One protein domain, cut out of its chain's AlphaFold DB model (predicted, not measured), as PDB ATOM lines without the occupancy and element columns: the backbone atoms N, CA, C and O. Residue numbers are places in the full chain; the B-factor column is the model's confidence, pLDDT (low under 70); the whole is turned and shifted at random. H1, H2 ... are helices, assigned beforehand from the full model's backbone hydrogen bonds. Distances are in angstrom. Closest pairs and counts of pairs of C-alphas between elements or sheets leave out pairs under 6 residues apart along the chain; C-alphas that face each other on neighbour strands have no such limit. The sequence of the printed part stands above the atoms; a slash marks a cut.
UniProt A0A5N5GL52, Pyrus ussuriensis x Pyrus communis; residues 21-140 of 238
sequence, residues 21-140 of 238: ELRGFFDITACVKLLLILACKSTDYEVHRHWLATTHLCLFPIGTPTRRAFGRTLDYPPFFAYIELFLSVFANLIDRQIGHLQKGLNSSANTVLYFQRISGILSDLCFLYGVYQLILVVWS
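Overview. This is residues 21 to 140 of the 238 residues of a protein of Pyrus ussuriensis x Pyrus communis (UniProt A0A5N5GL52). Picture a long two-helix arm with a small crossed-helix head: H1 and the longest helix, H5, run loosely side by side in opposite directions, and at the end where H5 begins, H2 and H4 cross nearly at right angles. The short H3 sits in loops on the far side of the head, and the last turns of H5 stick out at the other end with residues 133 to 140. The printed part has 120 residues with five named helices, H1 to H5 in chain order, and no named strand; the class is all helix. The whole is loose, with a radius of gyration of the C-alphas of 17.1 A, and elongated, spanning 55 by 30 by 24 A.

Along the chain. Find C-alpha 21 at (18.181, 29.109, 10.377); from there H1 runs through residues 21 to 36, 22.9 A from first to last C-alpha. Go on to C-alpha 45 at (21.475, 8.320, -16.222), where H2 begins; it takes residues 45 to 57 over 18.4 A. H3 is residues 66 to 69, and H4 is residues 78 to 94, 24.9 A long. Last comes H5, residues 109 to 138, which runs 44.1 A to C-alpha 138 at (12.057, 41.108, 0.161).

Arrangement. Begin with H5, the hub, which touches H1, H2 and H4. H1 and H5 only just touch, with 3 pairs of C-alphas within 8 A; look at residues 26 to 33 of H1 and 121 to 128 of H5, where the closest C-alphas, those of Lys 33 and Ile 121, are 7.4 A apart. Their tilt is shallow, 11 degrees, and they run opposite ways. With residues 112 to 116, H5 touches residues 45 to 49 of H2, the closest C-alphas being those of Tyr 45 and Leu 113 at 6.8 A; the two are about perpendicular, at 86 degrees. H4 only just touches H5, with 3 pairs of C-alphas within 8 A, through residues 87 to 91 and 112 to 119; the closest C-alphas, of Ala 91 and Phe 115, are 7.0 A apart, at a steep tilt of 51 degrees, opposite ways. H2 touches H4 with residues 51 to 56; find Leu 52 and Ser 88, whose C-alphas are the closest at 4.9 A, the helices about perpendicular at 89 degrees. H3 touches no helix and is only just apart from H2, at 8.5 A. In H1, H2 and H5 each O i to N i+4 pair is within hydrogen-bond range, in H4 12 of 13; H3 is too short for such a pair.

Size, cuts and confidence. The C-alphas farthest apart, of Pro 65 and Ser 140, are 55.6 A apart. The printed part has no cut. The link from H4 to H5, 14 residues, is long; the other three are short. The mean pLDDT of the printed part is 71.7, with 40 residues under 70, among them residues 38 to 44, 57 to 76 and 101 to 109.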
ATOM      1  N   GLU A  21      19.161  30.196  10.558       72.50
ATOM      2  CA  GLU A  21      18.181  29.109  10.377       72.50
ATOM      3  C   GLU A  21      18.164  28.598   8.925       72.50
ATOM      4  O   GLU A  21      18.244  27.395   8.676       72.50
ATOM      5  N   LEU A  22      18.144  29.514   7.948       73.94
ATOM      6  CA  LEU A  22      18.178  29.171   6.523       73.94
ATOM      7  C   LEU A  22      19.486  28.478   6.132       73.94
ATOM      8  O   LEU A  22      19.466  27.517   5.368       73.94
ATOM      9  N   ARG A  23      20.620  28.917   6.692       78.12
ATOM     10  CA  ARG A  23      21.917  28.261   6.485       78.12
ATOM     11  C   ARG A  23      21.882  26.794   6.914       78.12
ATOM     12  O   ARG A  23      22.315  25.944   6.147       78.12
ATOM     13  N   GLY A  24      21.296  26.494   8.075       78.00
ATOM     14  CA  GLY A  24      21.134  25.117   8.545       78.00
ATOM     15  C   GLY A  24      20.323  24.249   7.578       78.00
ATOM     16  O   GLY A  24      20.712  23.119   7.293       78.00
ATOM     17  N   PHE A  25      19.241  24.784   7.005       78.50
ATOM     18  CA  PHE A  25      18.445  24.077   5.998       78.50
ATOM     19  C   PHE A  25      19.241  23.772   4.717       78.50
ATOM     20  O   PHE A  25      19.174  22.655   4.190       78.50
ATOM     21  N   PHE A  26      20.021  24.743   4.229       79.00
ATOM     22  CA  PHE A  26      20.885  24.556   3.061       79.00
ATOM     23  C   PHE A  26      21.976  23.510   3.326       79.00
ATOM     24  O   PHE A  26      22.170  22.617   2.499       79.00
ATOM     25  N   ASP A  27      22.619  23.564   4.494       81.00
ATOM     26  CA  ASP A  27      23.671  22.625   4.894       81.00
ATOM     27  C   ASP A  27      23.121  21.192   5.024       81.00
ATOM     28  O   ASP A  27      23.709  20.247   4.494       81.00
ATOM     29  N   ILE A  28      21.946  21.013   5.645       83.31
ATOM     30  CA  ILE A  28      21.276  19.705   5.751       83.31
ATOM     31  C   ILE A  28      20.942  19.156   4.361       83.31
ATOM     32  O   ILE A  28      21.203  17.986   4.079       83.31
ATOM     33  N   THR A  29      20.408  19.996   3.472       80.25
ATOM     34  CA  THR A  29      20.052  19.591   2.105       80.25
ATOM     35  C   THR A  29      21.288  19.159   1.312       80.25
ATOM     36  O   THR A  29      21.252  18.131   0.632       80.25
ATOM     37  N   ALA A  30      22.400  19.892   1.428       79.88
ATOM     38  CA  ALA A  30      23.668  19.530   0.799       79.88
ATOM     39  C   ALA A  30      24.218  18.200   1.343       79.88
ATOM     40  O   ALA A  30      24.605  17.335   0.559       79.88
ATOM     41  N   CYS A  31      24.185  17.992   2.663       82.25
ATOM     42  CA  CYS A  31      24.614  16.745   3.303       82.25
ATOM     43  C   CYS A  31      23.776  15.539   2.859       82.25
ATOM     44  O   CYS A  31      24.335  14.500   2.505       82.25
ATOM     45  N   VAL A  32      22.446  15.673   2.823       81.81
ATOM     46  CA  VAL A  32      21.550  14.614   2.331       81.81
ATOM     47  C   VAL A  32      21.865  14.293   0.869       81.81
ATOM     48  O   VAL A  32      21.995  13.123   0.518       81.81
ATOM     49  N   LYS A  33      22.068  15.307   0.019       75.31
ATOM     50  CA  LYS A  33      22.417  15.098  -1.394       75.31
ATOM     51  C   LYS A  33      23.778  14.432  -1.573       75.31
ATOM     52  O   LYS A  33      23.874  13.509  -2.376       75.31
ATOM     53  N   LEU A  34      24.792  14.827  -0.801       79.44
ATOM     54  CA  LEU A  34      26.111  14.180  -0.782       79.44
ATOM     55  C   LEU A  34      26.005  12.700  -0.395       79.44
ATOM     56  O   LEU A  34      26.627  11.852  -1.027       79.44
ATOM     57  N   LEU A  35      25.172  12.374   0.593       79.19
ATOM     58  CA  LEU A  35      24.937  10.995   1.020       79.19
ATOM     59  C   LEU A  35      24.202  10.186  -0.063       79.19
ATOM     60  O   LEU A  35      24.539   9.031  -0.328       79.19
ATOM     61  N   LEU A  36      23.271  10.828  -0.774       73.75
ATOM     62  CA  LEU A  36      22.594  10.257  -1.937       73.75
ATOM     63  C   LEU A  36      23.512  10.104  -3.162       73.75
ATOM     64  O   LEU A  36      23.121   9.408  -4.096       73.75
ATOM     65  N   ILE A  37      24.749  10.631  -3.174       70.38
ATOM     66  CA  ILE A  37      25.724  10.362  -4.254       70.38
ATOM     67  C   ILE A  37      26.138   8.884  -4.310       70.38
ATOM     68  O   ILE A  37      26.544   8.396  -5.363       70.38
ATOM     69  N   LEU A  38      25.975   8.146  -3.213       68.12
ATOM     70  CA  LEU A  38      26.262   6.712  -3.150       68.12
ATOM     71  C   LEU A  38      25.015   5.840  -3.380       68.12
ATOM     72  O   LEU A  38      25.131   4.623  -3.498       68.12
ATOM     73  N   ALA A  39      23.824   6.444  -3.454       68.00
ATOM     74  CA  ALA A  39      22.563   5.721  -3.606       68.00
ATOM     75  C   ALA A  39      22.381   5.127  -5.016       68.00
ATOM     76  O   ALA A  39      23.147   5.430  -5.937       68.00
ATOM     77  N   CYS A  40      21.348   4.291  -5.171       60.72
ATOM     78  CA  CYS A  40      21.049   3.488  -6.359       60.72
ATOM     79  C   CYS A  40      21.175   4.248  -7.695       60.72
ATOM     80  O   CYS A  40      20.947   5.453  -7.801       60.72
ATOM     81  N   LYS A  41      21.555   3.514  -8.738       67.00
ATOM     82  CA  LYS A  41      21.737   4.016 -10.099       67.00
ATOM     83  C   LYS A  41      20.363   4.159 -10.771       67.00
ATOM     84  O   LYS A  41      19.764   3.152 -11.132       67.00
ATOM     85  N   SER A  42      19.868   5.395 -10.912       66.69
ATOM     86  CA  SER A  42      18.635   5.673 -11.674       66.69
ATOM     87  C   SER A  42      18.799   5.222 -13.124       66.69
ATOM     88  O   SER A  42      19.885   5.354 -13.678       66.69
ATOM     89  N   THR A  43      17.728   4.731 -13.745       62.12
ATOM     90  CA  THR A  43      17.670   4.349 -15.166       62.12
ATOM     91  C   THR A  43      17.880   5.530 -16.115       62.12
ATOM     92  O   THR A  43      18.364   5.337 -17.231       62.12
ATOM     93  N   ASP A  44      17.603   6.753 -15.658       68.19
ATOM     94  CA  ASP A  44      17.649   7.966 -16.486       68.19
ATOM     95  C   ASP A  44      19.075   8.475 -16.736       68.19
ATOM     96  O   ASP A  44      19.301   9.325 -17.600       68.19
ATOM     97  N   TYR A  45      20.077   7.917 -16.046       76.50
ATOM     98  CA  TYR A  45      21.475   8.320 -16.222       76.50
ATOM     99  C   TYR A  45      21.964   8.091 -17.669       76.50
ATOM    100  O   TYR A  45      22.700   8.909 -18.224       76.50
ATOM    101  N   GLU A  46      21.523   7.000 -18.312       74.00
ATOM    102  CA  GLU A  46      21.851   6.709 -19.714       74.00
ATOM    103  C   GLU A  46      21.163   7.683 -20.674       74.00
ATOM    104  O   GLU A  46      21.668   7.923 -21.772       74.00
ATOM    105  N   VAL A  47      20.009   8.228 -20.285       77.12
ATOM    106  CA  VAL A  47      19.270   9.208 -21.084       77.12
ATOM    107  C   VAL A  47      20.029  10.533 -21.087       77.12
ATOM    108  O   VAL A  47      20.376  11.024 -22.158       77.12
ATOM    109  N   HIS A  48      20.428  11.034 -19.915       77.31
ATOM    110  CA  HIS A  48      21.255  12.242 -19.819       77.31
ATOM    111  C   HIS A  48      22.626  12.073 -20.482       77.31
ATOM    112  O   HIS A  48      23.089  12.967 -21.183       77.31
ATOM    113  N   ARG A  49      23.277  10.908 -20.345       80.81
ATOM    114  CA  ARG A  49      24.539  10.633 -21.059       80.81
ATOM    115  C   ARG A  49      24.338  10.708 -22.570       80.81
ATOM    116  O   ARG A  49      25.169  11.266 -23.284       80.81
ATOM    117  N   HIS A  50      23.238  10.140 -23.057       78.19
ATOM    118  CA  HIS A  50      22.891  10.199 -24.466       78.19
ATOM    119  C   HIS A  50      22.636  11.637 -24.927       78.19
ATOM    120  O   HIS A  50      23.107  12.007 -26.003       78.19
ATOM    121  N   TRP A  51      21.960  12.462 -24.123       77.50
ATOM    122  CA  TRP A  51      21.766  13.879 -24.425       77.50
ATOM    123  C   TRP A  51      23.083  14.649 -24.451       77.50
ATOM    124  O   TRP A  51      23.334  15.294 -25.461       77.50
ATOM    125  N   LEU A  52      23.965  14.493 -23.456       78.81
ATOM    126  CA  LEU A  52      25.314  15.083 -23.448       78.81
ATOM    127  C   LEU A  52      26.105  14.726 -24.716       78.81
ATOM    128  O   LEU A  52      26.697  15.591 -25.356       78.81
ATOM    129  N   ALA A  53      26.104  13.448 -25.107       75.69
ATOM    130  CA  ALA A  53      26.784  13.000 -26.322       75.69
ATOM    131  C   ALA A  53      26.140  13.593 -27.586       75.69
ATOM    132  O   ALA A  53      26.832  14.018 -28.510       75.69
ATOM    133  N   THR A  54      24.809  13.647 -27.631       69.44
ATOM    134  CA  THR A  54      24.062  14.135 -28.795       69.44
ATOM    135  C   THR A  54      24.191  15.645 -28.969       69.44
ATOM    136  O   THR A  54      24.356  16.101 -30.099       69.44
ATOM    137  N   THR A  55      24.145  16.428 -27.891       72.62
ATOM    138  CA  THR A  55      24.281  17.891 -27.938       72.62
ATOM    139  C   THR A  55      25.704  18.298 -28.302       72.62
ATOM    140  O   THR A  55      25.868  19.129 -29.193       72.62
ATOM    141  N   HIS A  56      26.724  17.644 -27.733       70.38
ATOM    142  CA  HIS A  56      28.128  17.853 -28.106       70.38
ATOM    143  C   HIS A  56      28.380  17.590 -29.596       70.38
ATOM    144  O   HIS A  56      29.101  18.331 -30.263       70.38
ATOM    145  N   LEU A  57      27.779  16.524 -30.134       63.66
ATOM    146  CA  LEU A  57      27.910  16.151 -31.541       63.66
ATOM    147  C   LEU A  57      27.046  17.008 -32.471       63.66
ATOM    148  O   LEU A  57      27.448  17.209 -33.609       63.66
ATOM    149  N   CYS A  58      25.911  17.547 -32.011       57.00
ATOM    150  CA  CYS A  58      25.072  18.476 -32.784       57.00
ATOM    151  C   CYS A  58      25.744  19.832 -33.054       57.00
ATOM    152  O   CYS A  58      25.216  20.608 -33.849       57.00
ATOM    153  N   LEU A  59      26.909  20.106 -32.455       51.31
ATOM    154  CA  LEU A  59      27.795  21.190 -32.891       51.31
ATOM    155  C   LEU A  59      28.428  20.908 -34.276       51.31
ATOM    156  O   LEU A  59      28.946  21.818 -34.916       51.31
ATOM    157  N   PHE A  60      28.365  19.657 -34.749       41.94
ATOM    158  CA  PHE A  60      28.830  19.174 -36.051       41.94
ATOM    159  C   PHE A  60      27.638  18.608 -36.867       41.94
ATOM    160  O   PHE A  60      26.646  18.150 -36.306       41.94
ATOM    161  N   PRO A  61      27.663  18.718 -38.205       37.16
ATOM    162  CA  PRO A  61      26.521  19.138 -39.020       37.16
ATOM    163  C   PRO A  61      25.327  18.173 -39.092       37.16
ATOM    164  O   PRO A  61      25.423  16.952 -38.955       37.16
ATOM    165  N   ILE A  62      24.182  18.788 -39.393       41.06
ATOM    166  CA  ILE A  62      22.856  18.207 -39.620       41.06
ATOM    167  C   ILE A  62      22.884  17.239 -40.807       41.06
ATOM    168  O   ILE A  62      23.324  17.605 -41.893       41.06
ATOM    169  N   GLY A  63      22.354  16.026 -40.613       43.62
ATOM    170  CA  GLY A  63      22.062  15.099 -41.715       43.62
ATOM    171  C   GLY A  63      22.487  13.645 -41.517       43.62
ATOM    172  O   GLY A  63      22.238  12.832 -42.401       43.62
ATOM    173  N   THR A  64      23.097  13.266 -40.389       38.19
ATOM    174  CA  THR A  64      23.491  11.860 -40.220       38.19
ATOM    175  C   THR A  64      22.293  10.975 -39.818       38.19
ATOM    176  O   THR A  64      21.558  11.300 -38.879       38.19
ATOM    177  N   PRO A  65      22.074   9.828 -40.497       42.03
ATOM    178  CA  PRO A  65      20.979   8.887 -40.212       42.03
ATOM    179  C   PRO A  65      21.046   8.269 -38.801       42.03
ATOM    180  O   PRO A  65      20.091   7.650 -38.336       42.03
ATOM    181  N   THR A  66      22.139   8.501 -38.074       43.03
ATOM    182  CA  THR A  66      22.362   8.112 -36.679       43.03
ATOM    183  C   THR A  66      21.345   8.707 -35.702       43.03
ATOM    184  O   THR A  66      21.115   8.119 -34.648       43.03
ATOM    185  N   ARG A  67      20.700   9.837 -36.042       42.00
ATOM    186  CA  ARG A  67      19.745  10.538 -35.158       42.00
ATOM    187  C   ARG A  67      18.447   9.757 -34.906       42.00
ATOM    188  O   ARG A  67      17.837   9.926 -33.860       42.00
ATOM    189  N   ARG A  68      18.030   8.897 -35.847       42.34
ATOM    190  CA  ARG A  68      16.827   8.045 -35.713       42.34
ATOM    191  C   ARG A  68      17.106   6.675 -35.103       42.34
ATOM    192  O   ARG A  68      16.188   6.058 -34.582       42.34
ATOM    193  N   ALA A  69      18.347   6.197 -35.158       41.59
ATOM    194  CA  ALA A  69      18.662   4.813 -34.810       41.59
ATOM    195  C   ALA A  69      18.652   4.524 -33.296       41.59
ATOM    196  O   ALA A  69      18.516   3.369 -32.913       41.59
ATOM    197  N   PHE A  70      18.789   5.544 -32.438       43.50
ATOM    198  CA  PHE A  70      18.982   5.351 -30.989       43.50
ATOM    199  C   PHE A  70      17.805   5.773 -30.091       43.50
ATOM    200  O   PHE A  70      17.921   5.689 -28.871       43.50
ATOM    201  N   GLY A  71      16.665   6.173 -30.666       41.31
ATOM    202  CA  GLY A  71      15.372   6.234 -29.964       41.31
ATOM    203  C   GLY A  71      15.228   7.218 -28.794       41.31
ATOM    204  O   GLY A  71      14.187   7.207 -28.150       41.31
ATOM    205  N   ARG A  72      16.221   8.067 -28.497       51.97
ATOM    206  CA  ARG A  72      16.156   9.051 -27.403       51.97
ATOM    207  C   ARG A  72      16.309  10.464 -27.941       51.97
ATOM    208  O   ARG A  72      17.412  10.997 -28.039       51.97
ATOM    209  N   THR A  73      15.187  11.059 -28.322       57.97
ATOM    210  CA  THR A  73      15.116  12.487 -28.620       57.97
ATOM    211  C   THR A  73      15.281  13.309 -27.343       57.97
ATOM    212  O   THR A  73      15.115  12.815 -26.230       57.97
ATOM    213  N   LEU A  74      15.706  14.562 -27.494       61.06
ATOM    214  CA  LEU A  74      15.692  15.518 -26.394       61.06
ATOM    215  C   LEU A  74      14.251  16.014 -26.231       61.06
ATOM    216  O   LEU A  74      13.775  16.764 -27.080       61.06
ATOM    217  N   ASP A  75      13.577  15.583 -25.168       61.41
ATOM    218  CA  ASP A  75      12.151  15.868 -24.931       61.41
ATOM    219  C   ASP A  75      11.935  17.143 -24.082       61.41
ATOM    220  O   ASP A  75      10.914  17.311 -23.420       61.41
ATOM    221  N   TYR A  76      12.914  18.055 -24.091       65.88
ATOM    222  CA  TYR A  76      12.962  19.248 -23.239       65.88
ATOM    223  C   TYR A  76      13.045  20.548 -24.055       65.88
ATOM    224  O   TYR A  76      13.515  20.535 -25.197       65.88
ATOM    225  N   PRO A  77      12.649  21.699 -23.469       70.75
ATOM    226  CA  PRO A  77      12.733  23.000 -24.129       70.75
ATOM    227  C   PRO A  77      14.161  23.369 -24.574       70.75
ATOM    228  O   PRO A  77      15.132  22.929 -23.958       70.75
ATOM    229  N   PRO A  78      14.327  24.269 -25.563       68.62
ATOM    230  CA  PRO A  78      15.634  24.630 -26.129       68.62
ATOM    231  C   PRO A  78      16.711  25.043 -25.126       68.62
ATOM    232  O   PRO A  78      17.874  24.685 -25.285       68.62
ATOM    233  N   PHE A  79      16.341  25.755 -24.058       70.62
ATOM    234  CA  PHE A  79      17.283  26.137 -23.004       70.62
ATOM    235  C   PHE A  79      17.957  24.942 -22.337       70.62
ATOM    236  O   PHE A  79      19.152  24.994 -22.050       70.62
ATOM    237  N   PHE A  80      17.224  23.846 -22.154       77.31
ATOM    238  CA  PHE A  80      17.782  22.624 -21.598       77.31
ATOM    239  C   PHE A  80      18.847  22.022 -22.525       77.31
ATOM    240  O   PHE A  80      19.896  21.586 -22.060       77.31
ATOM    241  N   ALA A  81      18.649  22.101 -23.844       73.88
ATOM    242  CA  ALA A  81      19.648  21.665 -24.818       73.88
ATOM    243  C   ALA A  81      20.964  22.449 -24.704       73.88
ATOM    244  O   ALA A  81      22.039  21.867 -24.836       73.88
ATOM    245  N   TYR A  82      20.894  23.760 -24.445       75.56
ATOM    246  CA  TYR A  82      22.084  24.590 -24.235       75.56
ATOM    247  C   TYR A  82      22.804  24.261 -22.925       75.56
ATOM    248  O   TYR A  82      24.033  24.288 -22.891       75.56
ATOM    249  N   ILE A  83      22.064  23.919 -21.866       82.94
ATOM    250  CA  ILE A  83      22.648  23.450 -20.603       82.94
ATOM    251  C   ILE A  83      23.379  22.124 -20.825       82.94
ATOM    252  O   ILE A  83      24.546  22.004 -20.464       82.94
ATOM    253  N   GLU A  84      22.732  21.158 -21.476       81.44
ATOM    254  CA  GLU A  84      23.348  19.872 -21.817       81.44
ATOM    255  C   GLU A  84      24.563  20.064 -22.737       81.44
ATOM    256  O   GLU A  84      25.595  19.430 -22.546       81.44
ATOM    257  N   LEU A  85      24.506  20.991 -23.699       80.69
ATOM    258  CA  LEU A  85      25.661  21.343 -24.527       80.69
ATOM    259  C   LEU A  85      26.814  21.898 -23.681       80.69
ATOM    260  O   LEU A  85      27.948  21.444 -23.818       80.69
ATOM    261  N   PHE A  86      26.536  22.855 -22.796       85.50
ATOM    262  CA  PHE A  86      27.534  23.423 -21.896       85.50
ATOM    263  C   PHE A  86      28.173  22.337 -21.023       85.50
ATOM    264  O   PHE A  86      29.397  22.220 -20.986       85.50
ATOM    265  N   LEU A  87      27.360  21.486 -20.392       86.69
ATOM    266  CA  LEU A  87      27.831  20.361 -19.583       86.69
ATOM    267  C   LEU A  87      28.642  19.362 -20.410       86.69
ATOM    268  O   LEU A  87      29.644  18.842 -19.924       86.69
ATOM    269  N   SER A  88      28.272  19.129 -21.668       82.81
ATOM    270  CA  SER A  88      28.963  18.173 -22.532       82.81
ATOM    271  C   SER A  88      30.419  18.553 -22.815       82.81
ATOM    272  O   SER A  88      31.268  17.667 -22.930       82.81
ATOM    273  N   VAL A  89      30.735  19.856 -22.850       85.12
ATOM    274  CA  VAL A  89      32.115  20.347 -22.985       85.12
ATOM    275  C   VAL A  89      32.946  19.881 -21.791       85.12
ATOM    276  O   VAL A  89      34.010  19.294 -21.973       85.12
ATOM    277  N   PHE A  90      32.439  20.062 -20.568       87.62
ATOM    278  CA  PHE A  90      33.125  19.608 -19.352       87.62
ATOM    279  C   PHE A  90      33.160  18.085 -19.236       87.62
ATOM    280  O   PHE A  90      34.182  17.529 -18.838       87.62
ATOM    281  N   ALA A  91      32.085  17.404 -19.632       85.06
ATOM    282  CA  ALA A  91      32.027  15.948 -19.642       85.06
ATOM    283  C   ALA A  91      33.141  15.354 -20.517       85.06
ATOM    284  O   ALA A  91      33.849  14.453 -20.079       85.06
ATOM    285  N   ASN A  92      33.352  15.910 -21.714       82.50
ATOM    286  CA  ASN A  92      34.389  15.473 -22.649       82.50
ATOM    287  C   ASN A  92      35.818  15.810 -22.172       82.50
ATOM    288  O   ASN A  92      36.767  15.104 -22.518       82.50
ATOM    289  N   LEU A  93      35.986  16.868 -21.367       85.00
ATOM    290  CA  LEU A  93      37.266  17.187 -20.722       85.00
ATOM    291  C   LEU A  93      37.633  16.175 -19.630       85.00
ATOM    292  O   LEU A  93      38.806  15.836 -19.493       85.00
ATOM    293  N   ILE A  94      36.645  15.700 -18.866       84.88
ATOM    294  CA  ILE A  94      36.848  14.747 -17.763       84.88
ATOM    295  C   ILE A  94      37.028  13.326 -18.302       84.88
ATOM    296  O   ILE A  94      37.972  12.636 -17.926       84.88
ATOM    297  N   ASP A  95      36.132  12.889 -19.186       81.75
ATOM    298  CA  ASP A  95      36.201  11.579 -19.821       81.75
ATOM    299  C   ASP A  95      35.642  11.661 -21.248       81.75
ATOM    300  O   ASP A  95      34.441  11.807 -21.495       81.75
ATOM    301  N   ARG A  96      36.547  11.521 -22.222       80.00
ATOM    302  CA  ARG A  96      36.218  11.571 -23.653       80.00
ATOM    303  C   ARG A  96      35.218  10.496 -24.080       80.00
ATOM    304  O   ARG A  96      34.587  10.630 -25.127       80.00
ATOM    305  N   GLN A  97      35.060   9.418 -23.310       75.38
ATOM    306  CA  GLN A  97      34.123   8.341 -23.626       75.38
ATOM    307  C   GLN A  97      32.667   8.734 -23.333       75.38
ATOM    308  O   GLN A  97      31.765   8.178 -23.960       75.38
ATOM    309  N   ILE A  98      32.429   9.739 -22.475       74.50
ATOM    310  CA  ILE A  98      31.082  10.242 -22.150       74.50
ATOM    311  C   ILE A  98      30.412  10.850 -23.386       74.50
ATOM    312  O   ILE A  98      29.240  10.586 -23.648       74.50
ATOM    313  N   GLY A  99      31.172  11.606 -24.184       68.50
ATOM    314  CA  GLY A  99      30.690  12.257 -25.406       68.50
ATOM    315  C   GLY A  99      30.510  11.323 -26.610       68.50
ATOM    316  O   GLY A  99      30.044  11.762 -27.660       68.50
ATOM    317  N   HIS A 100      30.865  10.035 -26.501       72.12
ATOM    318  CA  HIS A 100      30.762   9.076 -27.603       72.12
ATOM    319  C   HIS A 100      29.474   8.240 -27.532       72.12
ATOM    320  O   HIS A 100      29.252   7.474 -26.595       72.12
ATOM    321  N   LEU A 101      28.665   8.288 -28.598       68.19
ATOM    322  CA  LEU A 101      27.383   7.571 -28.684       68.19
ATOM    323  C   LEU A 101      27.513   6.041 -28.561       68.19
ATOM    324  O   LEU A 101      26.787   5.438 -27.778       68.19
ATOM    325  N   GLN A 102      28.436   5.417 -29.305       64.38
ATOM    326  CA  GLN A 102      28.591   3.951 -29.346       64.38
ATOM    327  C   GLN A 102      29.614   3.414 -28.337       64.38
ATOM    328  O   GLN A 102      29.350   2.425 -27.662       64.38
ATOM    329  N   LYS A 103      30.778   4.064 -28.212       62.06
ATOM    330  CA  LYS A 103      31.851   3.604 -27.309       62.06
ATOM    331  C   LYS A 103      31.541   3.868 -25.830       62.06
ATOM    332  O   LYS A 103      32.061   3.157 -24.985       62.06
ATOM    333  N   GLY A 104      30.670   4.835 -25.525       60.44
ATOM    334  CA  GLY A 104      30.268   5.177 -24.157       60.44
ATOM    335  C   GLY A 104      29.220   4.246 -23.532       60.44
ATOM    336  O   GLY A 104      28.967   4.363 -22.341       60.44
ATOM    337  N   LEU A 105      28.613   3.327 -24.298       62.38
ATOM    338  CA  LEU A 105      27.590   2.393 -23.790       62.38
ATOM    339  C   LEU A 105      28.165   1.327 -22.839       62.38
ATOM    340  O   LEU A 105      27.456   0.850 -21.960       62.38
ATOM    341  N   ASN A 106      29.446   0.978 -23.003       55.91
ATOM    342  CA  ASN A 106      30.129  -0.075 -22.239       55.91
ATOM    343  C   ASN A 106      31.255   0.463 -21.333       55.91
ATOM    344  O   ASN A 106      32.020  -0.317 -20.770       55.91
ATOM    345  N   SER A 107      31.368   1.786 -21.197       53.72
ATOM    346  CA  SER A 107      32.496   2.459 -20.550       53.72
ATOM    347  C   SER A 107      32.108   3.184 -19.257       53.72
ATOM    348  O   SER A 107      31.034   3.768 -19.170       53.72
ATOM    349  N   SER A 108      33.004   3.099 -18.261       56.31
ATOM    350  CA  SER A 108      33.050   3.810 -16.962       56.31
ATOM    351  C   SER A 108      31.705   4.348 -16.426       56.31
ATOM    352  O   SER A 108      31.554   5.530 -16.117       56.31
ATOM    353  N   ALA A 109      30.728   3.457 -16.211       64.62
ATOM    354  CA  ALA A 109      29.420   3.809 -15.639       64.62
ATOM    355  C   ALA A 109      29.508   4.723 -14.399       64.62
ATOM    356  O   ALA A 109      28.615   5.531 -14.164       64.62
ATOM    357  N   ASN A 110      30.594   4.616 -13.631       75.69
ATOM    358  CA  ASN A 110      30.829   5.411 -12.435       75.69
ATOM    359  C   ASN A 110      31.236   6.862 -12.748       75.69
ATOM    360  O   ASN A 110      30.749   7.766 -12.081       75.69
ATOM    361  N   THR A 111      32.060   7.126 -13.769       81.06
ATOM    362  CA  THR A 111      32.529   8.491 -14.088       81.06
ATOM    363  C   THR A 111      31.388   9.368 -14.595       81.06
ATOM    364  O   THR A 111      31.199  10.480 -14.104       81.06
ATOM    365  N   VAL A 112      30.572   8.838 -15.516       79.81
ATOM    366  CA  VAL A 112      29.343   9.496 -15.998       79.81
ATOM    367  C   VAL A 112      28.401   9.792 -14.835       79.81
ATOM    368  O   VAL A 112      27.855  10.888 -14.732       79.81
ATOM    369  N   LEU A 113      28.232   8.816 -13.942       81.50
ATOM    370  CA  LEU A 113      27.351   8.931 -12.792       81.50
ATOM    371  C   LEU A 113      27.819  10.026 -11.825       81.50
ATOM    372  O   LEU A 113      27.009  10.848 -11.405       81.50
ATOM    373  N   TYR A 114      29.113  10.071 -11.494       83.31
ATOM    374  CA  TYR A 114      29.665  11.131 -10.649       83.31
ATOM    375  C   TYR A 114      29.544  12.499 -11.315       83.31
ATOM    376  O   TYR A 114      29.130  13.448 -10.655       83.31
ATOM    377  N   PHE A 115      29.830  12.596 -12.616       86.69
ATOM    378  CA  PHE A 115      29.671  13.838 -13.370       86.69
ATOM    379  C   PHE A 115      28.232  14.367 -13.292       86.69
ATOM    380  O   PHE A 115      28.016  15.511 -12.894       86.69
ATOM    381  N   GLN A 116      27.243  13.517 -13.583       84.38
ATOM    382  CA  GLN A 116      25.830  13.893 -13.525       84.38
ATOM    383  C   GLN A 116      25.411  14.313 -12.111       84.38
ATOM    384  O   GLN A 116      24.791  15.363 -11.943       84.38
ATOM    385  N   ARG A 117      25.813  13.566 -11.075       84.81
ATOM    386  CA  ARG A 117      25.474  13.890  -9.678       84.81
ATOM    387  C   ARG A 117      26.099  15.208  -9.212       84.81
ATOM    388  O   ARG A 117      25.411  16.011  -8.588       84.81
ATOM    389  N   ILE A 118      27.363  15.467  -9.554       84.44
ATOM    390  CA  ILE A 118      28.037  16.736  -9.240       84.44
ATOM    391  C   ILE A 118      27.373  17.895  -9.991       84.44
ATOM    392  O   ILE A 118      27.093  18.929  -9.388       84.44
ATOM    393  N   SER A 119      27.069  17.721 -11.282       88.19
ATOM    394  CA  SER A 119      26.384  18.749 -12.075       88.19
ATOM    395  C   SER A 119      24.988  19.081 -11.529       88.19
ATOM    396  O   SER A 119      24.627  20.255 -11.457       88.19
ATOM    397  N   GLY A 120      24.253  18.076 -11.036       85.56
ATOM    398  CA  GLY A 120      22.974  18.268 -10.351       85.56
ATOM    399  C   GLY A 120      23.119  19.093  -9.073       85.56
ATOM    400  O   GLY A 120      22.420  20.087  -8.904       85.56
ATOM    401  N   ILE A 121      24.100  18.764  -8.224       83.88
ATOM    402  CA  ILE A 121      24.375  19.520  -6.989       83.88
ATOM    403  C   ILE A 121      24.751  20.975  -7.293       83.88
ATOM    404  O   ILE A 121      24.298  21.882  -6.599       83.88
ATOM    405  N   LEU A 122      25.548  21.229  -8.333       85.81
ATOM    406  CA  LEU A 122      25.885  22.595  -8.745       85.81
ATOM    407  C   LEU A 122      24.651  23.372  -9.225       85.81
ATOM    408  O   LEU A 122      24.482  24.536  -8.854       85.81
ATOM    409  N   SER A 123      23.773  22.731 -10.002       85.19
ATOM    410  CA  SER A 123      22.497  23.323 -10.421       85.19
ATOM    411  C   SER A 123      21.617  23.665  -9.217       85.19
ATOM    412  O   SER A 123      21.029  24.745  -9.156       85.19
ATOM    413  N   ASP A 124      21.580  22.787  -8.216       81.69
ATOM    414  CA  ASP A 124      20.855  23.027  -6.973       81.69
ATOM    415  C   ASP A 124      21.426  24.213  -6.192       81.69
ATOM    416  O   ASP A 124      20.673  25.065  -5.734       81.69
ATOM    417  N   LEU A 125      22.752  24.325  -6.060       83.31
ATOM    418  CA  LEU A 125      23.385  25.470  -5.395       83.31
ATOM    419  C   LEU A 125      23.054  26.793  -6.099       83.31
ATOM    420  O   LEU A 125      22.809  27.798  -5.430       83.31
ATOM    421  N   CYS A 126      22.998  26.788  -7.432       84.25
ATOM    422  CA  CYS A 126      22.561  27.943  -8.212       84.25
ATOM    423  C   CYS A 126      21.105  28.321  -7.890       84.25
ATOM    424  O   CYS A 126      20.815  29.491  -7.625       84.25
ATOM    425  N   PHE A 127      20.207  27.334  -7.822       80.62
ATOM    426  CA  PHE A 127      18.814  27.541  -7.425       80.62
ATOM    427  C   PHE A 127      18.693  28.114  -6.003       80.62
ATOM    428  O   PHE A 127      18.019  29.122  -5.791       80.62
ATOM    429  N   LEU A 128      19.400  27.529  -5.031       79.62
ATOM    430  CA  LEU A 128      19.386  27.977  -3.635       79.62
ATOM    431  C   LEU A 128      19.930  29.406  -3.487       79.62
ATOM    432  O   LEU A 128      19.381  30.201  -2.722       79.62
ATOM    433  N   TYR A 129      20.957  29.769  -4.260       80.88
ATOM    434  CA  TYR A 129      21.459  31.142  -4.325       80.88
ATOM    435  C   TYR A 129      20.413  32.119  -4.882       80.88
ATOM    436  O   TYR A 129      20.251  33.216  -4.343       80.88
ATOM    437  N   GLY A 130      19.661  31.723  -5.913       80.19
ATOM    438  CA  GLY A 130      18.548  32.514  -6.443       80.19
ATOM    439  C   GLY A 130      17.469  32.783  -5.390       80.19
ATOM    440  O   GLY A 130      17.058  33.928  -5.197       80.19
ATOM    441  N   VAL A 131      17.076  31.751  -4.636       79.25
ATOM    442  CA  VAL A 131      16.131  31.880  -3.512       79.25
ATOM    443  C   VAL A 131      16.685  32.810  -2.429       79.25
ATOM    444  O   VAL A 131      15.971  33.683  -1.937       79.25
ATOM    445  N   TYR A 132      17.967  32.675  -2.081       77.56
ATOM    446  CA  TYR A 132      18.623  33.547  -1.107       77.56
ATOM    447  C   TYR A 132      18.583  35.024  -1.530       77.56
ATOM    448  O   TYR A 132      18.234  35.885  -0.722       77.56
ATOM    449  N   GLN A 133      18.863  35.320  -2.802       75.75
ATOM    450  CA  GLN A 133      18.770  36.678  -3.340       75.75
ATOM    451  C   GLN A 133      17.342  37.229  -3.281       75.75
ATOM    452  O   GLN A 133      17.141  38.379  -2.893       75.75
ATOM    453  N   LEU A 134      16.338  36.410  -3.599       74.69
ATOM    454  CA  LEU A 134      14.937  36.821  -3.511       74.69
ATOM    455  C   LEU A 134      14.544  37.186  -2.071       74.69
ATOM    456  O   LEU A 134      13.921  38.223  -1.841       74.69
ATOM    457  N   ILE A 135      14.962  36.377  -1.093       75.88
ATOM    458  CA  ILE A 135      14.736  36.650   0.334       75.88
ATOM    459  C   ILE A 135      15.411  37.966   0.740       75.88
ATOM    460  O   ILE A 135      14.788  38.784   1.417       75.88
ATOM    461  N   LEU A 136      16.652  38.205   0.303       75.19
ATOM    462  CA  LEU A 136      17.361  39.456   0.577       75.19
ATOM    463  C   LEU A 136      16.647  40.679  -0.003       75.19
ATOM    464  O   LEU A 136      16.606  41.713   0.656       75.19
ATOM    465  N   VAL A 137      16.077  40.578  -1.207       74.19
ATOM    466  CA  VAL A 137      15.315  41.673  -1.827       74.19
ATOM    467  C   VAL A 137      14.062  41.992  -1.011       74.19
ATOM    468  O   VAL A 137      13.839  43.158  -0.676       74.19
ATOM    469  N   VAL A 138      13.287  40.966  -0.641       70.75
ATOM    470  CA  VAL A 138      12.057  41.108   0.161       70.75
ATOM    471  C   VAL A 138      12.350  41.725   1.531       70.75
ATOM    472  O   VAL A 138      11.608  42.591   1.988       70.75
ATOM    473  N   TRP A 139      13.451  41.324   2.166       67.69
ATOM    474  CA  TRP A 139      13.873  41.830   3.475       67.69
ATOM    475  C   TRP A 139      14.837  43.014   3.399       67.69
ATOM    476  O   TRP A 139      15.412  43.402   4.420       67.69
ATOM    477  N   SER A 140      15.043  43.600   2.215       76.62
ATOM    478  CA  SER A 140      16.044  44.648   2.073       76.62
ATOM    479  C   SER A 140      15.635  45.870   2.906       76.62
ATOM    480  O   SER A 140      14.543  46.421   2.722       76.62
TER     481      SER A 140